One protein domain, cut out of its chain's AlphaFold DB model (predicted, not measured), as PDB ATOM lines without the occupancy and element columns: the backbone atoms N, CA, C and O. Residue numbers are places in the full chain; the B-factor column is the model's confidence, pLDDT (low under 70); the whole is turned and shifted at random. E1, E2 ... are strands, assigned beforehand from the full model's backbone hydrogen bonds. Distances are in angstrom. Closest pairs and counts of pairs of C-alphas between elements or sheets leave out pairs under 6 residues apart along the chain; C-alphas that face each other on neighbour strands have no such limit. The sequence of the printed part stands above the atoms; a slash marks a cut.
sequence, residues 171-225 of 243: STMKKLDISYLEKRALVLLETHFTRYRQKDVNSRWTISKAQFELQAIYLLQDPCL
ATOM      1  N   SER A 171     251.606 171.635 230.092       76.38
ATOM      2  CA  SER A 171     251.164 170.320 229.602       76.38
ATOM      3  C   SER A 171     251.687 169.141 230.424       76.38
ATOM      4  O   SER A 171     251.077 168.080 230.417       76.38
ATOM      5  N   THR A 172     252.805 169.322 231.127       78.69
ATOM      6  CA  THR A 172     253.390 168.314 232.023       78.69
ATOM      7  C   THR A 172     252.987 168.505 233.486       78.69
ATOM      8  O   THR A 172     253.314 167.661 234.315       78.69
ATOM      9  N   MET A 173     252.300 169.601 233.830       80.81
ATOM     10  CA  MET A 173     251.839 169.839 235.197       80.81
ATOM     11  C   MET A 173     250.537 169.091 235.471       80.81
ATOM     12  O   MET A 173     249.601 169.101 234.669       80.81
ATOM     13  N   LYS A 174     250.440 168.504 236.663       83.19
ATOM     14  CA  LYS A 174     249.200 167.891 237.134       83.19
ATOM     15  C   LYS A 174     248.195 168.992 237.477       83.19
ATOM     16  O   LYS A 174     248.475 169.848 238.320       83.19
ATOM     17  N   LYS A 175     247.022 168.960 236.833       89.25
ATOM     18  CA  LYS A 175     245.879 169.784 237.245       89.25
ATOM     19  C   LYS A 175     245.445 169.329 238.639       89.25
ATOM     20  O   LYS A 175     245.203 168.141 238.851       89.25
ATOM     21  N   LEU A 176     245.384 170.267 239.571       90.12
ATOM     22  CA  LEU A 176     245.012 170.028 240.956       90.12
ATOM     23  C   LEU A 176     243.533 170.375 241.164       90.12
ATOM     24  O   LEU A 176     243.055 171.396 240.659       90.12
ATOM     25  N   ASP A 177     242.821 169.536 241.915       91.62
ATOM     26  CA  ASP A 177     241.538 169.932 242.500       91.62
ATOM     27  C   ASP A 177     241.803 170.876 243.681       91.62
ATOM     28  O   ASP A 177     242.780 170.703 244.414       91.62
ATOM     29  N   ILE A 178     240.934 171.867 243.874       88.69
ATOM     30  CA  ILE A 178     241.071 172.857 244.949       88.69
ATOM     31  C   ILE A 178     241.076 172.221 246.346       88.69
ATOM     32  O   ILE A 178     241.711 172.748 247.256       88.69
ATOM     33  N   SER A 179     240.432 171.063 246.500       90.75
ATOM     34  CA  SER A 179     240.352 170.306 247.751       90.75
ATOM     35  C   SER A 179     241.708 169.744 248.195       90.75
ATOM     36  O   SER A 179     241.891 169.472 249.377       90.75
ATOM     37  N   TYR A 180     242.664 169.592 247.271       87.19
ATOM     38  CA  TYR A 180     244.022 169.109 247.562       87.19
ATOM     39  C   TYR A 180     245.039 170.242 247.731       87.19
ATOM     40  O   TYR A 180     246.243 169.987 247.771       87.19
ATOM     41  N   LEU A 181     244.595 171.500 247.777       86.44
ATOM     42  CA  LEU A 181     245.508 172.622 247.927       86.44
ATOM     43  C   LEU A 181     245.994 172.730 249.378       86.44
ATOM     44  O   LEU A 181     245.257 173.135 250.275       86.44
ATOM     45  N   GLU A 182     247.263 172.401 249.599       85.81
ATOM     46  CA  GLU A 182     247.902 172.527 250.906       85.81
ATOM     47  C   GLU A 182     248.375 173.960 251.188       85.81
ATOM     48  O   GLU A 182     248.674 174.755 250.287       85.81
ATOM     49  N   LYS A 183     248.486 174.304 252.477       82.44
ATOM     50  CA  LYS A 183     249.082 175.581 252.885       82.44
ATOM     51  C   LYS A 183     250.522 175.646 252.377       82.44
ATOM     52  O   LYS A 183     251.290 174.714 252.577       82.44
ATOM     53  N   ARG A 184     250.900 176.793 251.800       78.44
ATOM     54  CA  ARG A 184     252.238 177.058 251.228       78.44
ATOM     55  C   ARG A 184     252.566 176.256 249.960       78.44
ATOM     56  O   ARG A 184     253.708 176.310 249.513       78.44
ATOM     57  N   ALA A 185     251.591 175.578 249.350       80.44
ATOM     58  CA  ALA A 185     251.784 174.970 248.041       80.44
ATOM     59  C   ALA A 185     252.117 176.040 246.988       80.44
ATOM     60  O   ALA A 185     251.478 177.094 246.915       80.44
ATOM     61  N   LEU A 186     253.111 175.752 246.151       81.06
ATOM     62  CA  LEU A 186     253.429 176.568 244.989       81.06
ATOM     63  C   LEU A 186     252.571 176.114 243.815       81.06
ATOM     64  O   LEU A 186     252.697 174.985 243.337       81.06
ATOM     65  N   VAL A 187     251.710 177.010 243.341       86.62
ATOM     66  CA  VAL A 187     250.769 176.710 242.265       86.62
ATOM     67  C   VAL A 187     250.813 177.740 241.150       86.62
ATOM     68  O   VAL A 187     251.049 178.926 241.372       86.62
ATOM     69  N   LEU A 188     250.541 177.269 239.939       85.06
ATOM     70  CA  LEU A 188     250.195 178.089 238.793       85.06
ATOM     71  C   LEU A 188     248.667 178.188 238.729       85.06
ATOM     72  O   LEU A 188     247.975 177.173 238.628       85.06
ATOM     73  N   LEU A 189     248.149 179.414 238.788       88.56
ATOM     74  CA  LEU A 189     246.720 179.701 238.681       88.56
ATOM     75  C   LEU A 189     246.380 180.141 237.260       88.56
ATOM     76  O   LEU A 189     247.005 181.046 236.712       88.56
ATOM     77  N   GLU A 190     245.353 179.526 236.689       88.19
ATOM     78  CA  GLU A 190     244.730 179.979 235.455       88.19
ATOM     79  C   GLU A 190     243.394 180.626 235.798       88.19
ATOM     80  O   GLU A 190     242.489 179.977 236.330       88.19
ATOM     81  N   THR A 191     243.281 181.919 235.515       91.00
ATOM     82  CA  THR A 191     242.098 182.711 235.839       91.00
ATOM     83  C   THR A 191     241.649 183.518 234.633       91.00
ATOM     84  O   THR A 191     242.460 184.049 233.874       91.00
ATOM     85  N   HIS A 192     240.337 183.655 234.478       90.75
ATOM     86  CA  HIS A 192     239.740 184.617 233.567       90.75
ATOM     87  C   HIS A 192     239.405 185.892 234.343       90.75
ATOM     88  O   HIS A 192     238.791 185.824 235.407       90.75
ATOM     89  N   PHE A 193     239.808 187.056 233.831       92.75
ATOM     90  CA  PHE A 193     239.539 188.344 234.467       92.75
ATOM     91  C   PHE A 193     238.517 189.138 233.667       92.75
ATOM     92  O   PHE A 193     238.730 189.455 232.500       92.75
ATOM     93  N   THR A 194     237.451 189.552 234.340       93.88
ATOM     94  CA  THR A 194     236.442 190.448 233.784       93.88
ATOM     95  C   THR A 194     236.527 191.782 234.502       93.88
ATOM     96  O   THR A 194     236.238 191.889 235.696       93.88
ATOM     97  N   ARG A 195     236.912 192.830 233.774       95.19
ATOM     98  CA  ARG A 195     236.925 194.200 234.289       95.19
ATOM     99  C   ARG A 195     235.680 194.933 233.824       95.19
ATOM    100  O   ARG A 195     235.366 194.933 232.639       95.19
ATOM    101  N   TYR A 196     235.009 195.608 234.744       95.12
ATOM    102  CA  TYR A 196     233.851 196.430 234.422       95.12
ATOM    103  C   TYR A 196     233.823 197.685 235.288       95.12
ATOM    104  O   TYR A 196     234.470 197.777 236.333       95.12
ATOM    105  N   ARG A 197     233.096 198.698 234.821       95.69
ATOM    106  CA  ARG A 197     232.809 199.895 235.612       95.69
ATOM    107  C   ARG A 197     231.408 199.771 236.190       95.69
ATOM    108  O   ARG A 197     230.551 199.128 235.596       95.69
ATOM    109  N   GLN A 198     231.183 200.388 237.338       96.94
ATOM    110  CA  GLN A 198     229.878 200.529 237.963       96.94
ATOM    111  C   GLN A 198     229.631 202.012 238.254       96.94
ATOM    112  O   GLN A 198     230.560 202.768 238.550       96.94
ATOM    113  N   LYS A 199     228.371 202.434 238.126       97.31
ATOM    114  CA  LYS A 199     227.953 203.782 238.502       97.31
ATOM    115  C   LYS A 199     227.911 203.934 240.026       97.31
ATOM    116  O   LYS A 199     227.446 203.031 240.718       97.31
ATOM    117  N   ASP A 200     228.396 205.064 240.530       96.88
ATOM    118  CA  ASP A 200     228.233 205.468 241.926       96.88
ATOM    119  C   ASP A 200     226.802 205.953 242.216       96.88
ATOM    120  O   ASP A 200     225.940 205.992 241.334       96.88
ATOM    121  N   VAL A 201     226.553 206.347 243.468       97.94
ATOM    122  CA  VAL A 201     225.269 206.920 243.915       97.94
ATOM    123  C   VAL A 201     224.857 208.170 243.126       97.94
ATOM    124  O   VAL A 201     223.674 208.472 243.032       97.94
ATOM    125  N   ASN A 202     225.816 208.854 242.494       98.19
ATOM    126  CA  ASN A 202     225.596 210.031 241.657       98.19
ATOM    127  C   ASN A 202     225.491 209.672 240.164       98.19
ATOM    128  O   ASN A 202     225.600 210.545 239.304       98.19
ATOM    129  N   SER A 203     225.303 208.391 239.829       97.69
ATOM    130  CA  SER A 203     225.225 207.877 238.456       97.69
ATOM    131  C   SER A 203     226.489 208.068 237.603       97.69
ATOM    132  O   SER A 203     226.429 207.932 236.376       97.69
ATOM    133  N   ARG A 204     227.651 208.330 238.211       97.81
ATOM    134  CA  ARG A 204     228.930 208.491 237.501       97.81
ATOM    135  C   ARG A 204     229.699 207.174 237.478       97.81
ATOM    136  O   ARG A 204     229.745 206.471 238.478       97.81
ATOM    137  N   TRP A 205     230.346 206.838 236.360       95.94
ATOM    138  CA  TRP A 205     231.150 205.612 236.194       95.94
ATOM    139  C   TRP A 205     232.513 205.688 236.904       95.94
ATOM    140  O   TRP A 205     233.564 205.624 236.265       95.94
ATOM    141  N   THR A 206     232.499 205.864 238.221       96.62
ATOM    142  CA  THR A 206     233.700 206.080 239.042       96.62
ATOM    143  C   THR A 206     234.208 204.798 239.697       96.62
ATOM    144  O   THR A 206     235.397 204.687 239.985       96.62
ATOM    145  N   ILE A 207     233.352 203.789 239.878       94.44
ATOM    146  CA  ILE A 207     233.729 202.539 240.538       94.44
ATOM    147  C   ILE A 207     234.297 201.582 239.488       94.44
ATOM    148  O   ILE A 207     233.580 201.107 238.609       94.44
ATOM    149  N   SER A 208     235.591 201.277 239.571       94.94
ATOM    150  CA  SER A 208     236.208 200.214 238.774       94.94
ATOM    151  C   SER A 208     236.170 198.906 239.553       94.94
ATOM    152  O   SER A 208     236.674 198.843 240.670       94.94
ATOM    153  N   LYS A 209     235.597 197.863 238.957       94.12
ATOM    154  CA  LYS A 209     235.564 196.517 239.525       94.12
ATOM    155  C   LYS A 209     236.309 195.543 238.624       94.12
ATOM    156  O   LYS A 209     236.353 195.697 237.401       94.12
ATOM    157  N   ALA A 210     236.887 194.533 239.251       93.00
ATOM    158  CA  ALA A 210     237.411 193.361 238.581       93.00
ATOM    159  C   ALA A 210     236.806 192.137 239.261       93.00
ATOM    160  O   ALA A 210     236.782 192.048 240.486       93.00
ATOM    161  N   GLN A 211     236.295 191.223 238.454       93.25
ATOM    162  CA  GLN A 211     235.931 189.883 238.869       93.25
ATOM    163  C   GLN A 211     236.950 188.933 238.255       93.25
ATOM    164  O   GLN A 211     237.405 189.151 237.131       93.25
ATOM    165  N   PHE A 212     237.302 187.889 238.988       92.19
ATOM    166  CA  PHE A 212     238.077 186.790 238.442       92.19
ATOM    167  C   PHE A 212     237.287 185.497 238.583       92.19
ATOM    168  O   PHE A 212     236.505 185.324 239.515       92.19
ATOM    169  N   GLU A 213     237.495 184.607 237.630       93.12
ATOM    170  CA  GLU A 213     236.962 183.257 237.621       93.12
ATOM    171  C   GLU A 213     238.143 182.299 237.540       93.12
ATOM    172  O   GLU A 213     238.962 182.384 236.621       93.12
ATOM    173  N   LEU A 214     238.264 181.423 238.533       92.50
ATOM    174  CA  LEU A 214     239.317 180.421 238.574       92.50
ATOM    175  C   LEU A 214     238.973 179.272 237.621       92.50
ATOM    176  O   LEU A 214     237.950 178.619 237.789       92.50
ATOM    177  N   GLN A 215     239.844 179.017 236.647       92.88
ATOM    178  CA  GLN A 215     239.663 177.971 235.635       92.88
ATOM    179  C   GLN A 215     240.424 176.691 235.998       92.88
ATOM    180  O   GLN A 215     239.921 175.572 235.845       92.88
ATOM    181  N   ALA A 216     241.660 176.843 236.476       89.94
ATOM    182  CA  ALA A 216     242.496 175.716 236.861       89.94
ATOM    183  C   ALA A 216     243.586 176.112 237.860       89.94
ATOM    184  O   ALA A 216     244.062 177.248 237.889       89.94
ATOM    185  N   ILE A 217     243.998 175.123 238.646       90.88
ATOM    186  CA  ILE A 217     245.163 175.168 239.521       90.88
ATOM    187  C   ILE A 217     246.109 174.070 239.037       90.88
ATOM    188  O   ILE A 217     245.676 172.947 238.782       90.88
ATOM    189  N   TYR A 218     247.390 174.383 238.908       87.38
ATOM    190  CA  TYR A 218     248.433 173.419 238.576       87.38
ATOM    191  C   TYR A 218     249.511 173.454 239.644       87.38
ATOM    192  O   TYR A 218     249.897 174.528 240.102       87.38
ATOM    193  N   LEU A 219     250.011 172.285 240.029       84.94
ATOM    194  CA  LEU A 219     251.074 172.203 241.017       84.94
ATOM    195  C   LEU A 219     252.433 172.453 240.349       84.94
ATOM    196  O   LEU A 219     252.802 171.753 239.404       84.94
ATOM    197  N   LEU A 220     253.161 173.467 240.827       80.44
ATOM    198  CA  LEU A 220     254.476 173.832 240.290       80.44
ATOM    199  C   LEU A 220     255.582 172.906 240.791       80.44
ATOM    200  O   LEU A 220     256.520 172.605 240.056       80.44
ATOM    201  N   GLN A 221     255.453 172.454 242.032       75.62
ATOM    202  CA  GLN A 221     256.406 171.579 242.688       75.62
ATOM    203  C   GLN A 221     255.635 170.471 243.390       75.62
ATOM    204  O   GLN A 221     254.720 170.759 244.158       75.62
ATOM    205  N   ASP A 222     256.004 169.219 243.117       74.88
ATOM    206  CA  ASP A 222     255.442 168.085 243.847       74.88
ATOM    207  C   ASP A 222     255.674 168.308 245.349       74.88
ATOM    208  O   ASP A 222     256.738 168.829 245.708       74.88
ATOM    209  N   PRO A 223     254.702 167.993 246.225       68.25
ATOM    210  CA  PRO A 223     254.862 168.239 247.649       68.25
ATOM    211  C   PRO A 223     256.124 167.502 248.080       68.25
ATOM    212  O   PRO A 223     256.225 166.288 247.880       68.25
ATOM    213  N   CYS A 224     257.120 168.225 248.594       63.66
ATOM    214  CA  CYS A 224     258.253 167.565 249.217       63.66
ATOM    215  C   CYS A 224     257.662 166.793 250.391       63.66
ATOM    216  O   CYS A 224     257.237 167.416 251.363       63.66
ATOM    217  N   LEU A 225     257.567 165.467 250.268       64.12
ATOM    218  CA  LEU A 225     257.147 164.630 251.379       64.12
ATOM    219  C   LEU A 225     258.087 164.975 252.536       64.12
ATOM    220  O   LEU A 225     259.306 164.866 252.349       64.12
TER     221      LEU A 225
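What this domain is: This is residues 171 to 225 of the 243 residues of an uncharacterized protein of Pisolithus tinctorius Marx 270 (UniProt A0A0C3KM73). A single long hairpin of two strands, E1 and E2, makes a thin bent ribbon, with an eight-residue loop at one end and the unnamed stretch of residues 171 to 186 gathered near the other. A short pairing of residues 175 to 176 with residues 217 to 218 of E2 ties that stretch to the ribbon. The printed part has 55 residues, with no named helix and two named strands, E1 then E2, in one antiparallel sheet. The class is all strand, though under half of the residues are in named elements. The whole is extended, a rod with a radius of gyration of the C-alphas of 17.3 A and spans of 56 by 24 by 15 A.

Where its parts are: Residues 171 to 186 come first and hold no named element. E1, residues 187 to 198, is 32.0 A long from its first C-alpha at (250.769, 176.710, 242.265) to its last at (229.878, 200.529, 237.963), and bends by 52 degrees at residue 190. E2, residues 207 to 219, is 34.9 A long, bends by 60 degrees at residue 215, and ends with C-alpha 219 at (251.074, 172.203, 241.017).

How they stand to each other: E1 and E2 form a hairpin of antiparallel neighbours, with 164 degrees between their directions. C-alphas 187 and 219 face each other at 4.7 A, and C-alphas 198 and 207 at 5.0 A. N 194 and O 211 are within hydrogen-bond range at 2.8 A, and so are N 209 and O 196 at 2.9 A.

The domain as a whole: The C-alphas of Asn 202 and Leu 225 are the two farthest apart, at 56.1 A. The printed part has no cut, and the link from E1 to E2 is short. The mean pLDDT of the printed part is 88.2; residues 223 to 225 are under 70.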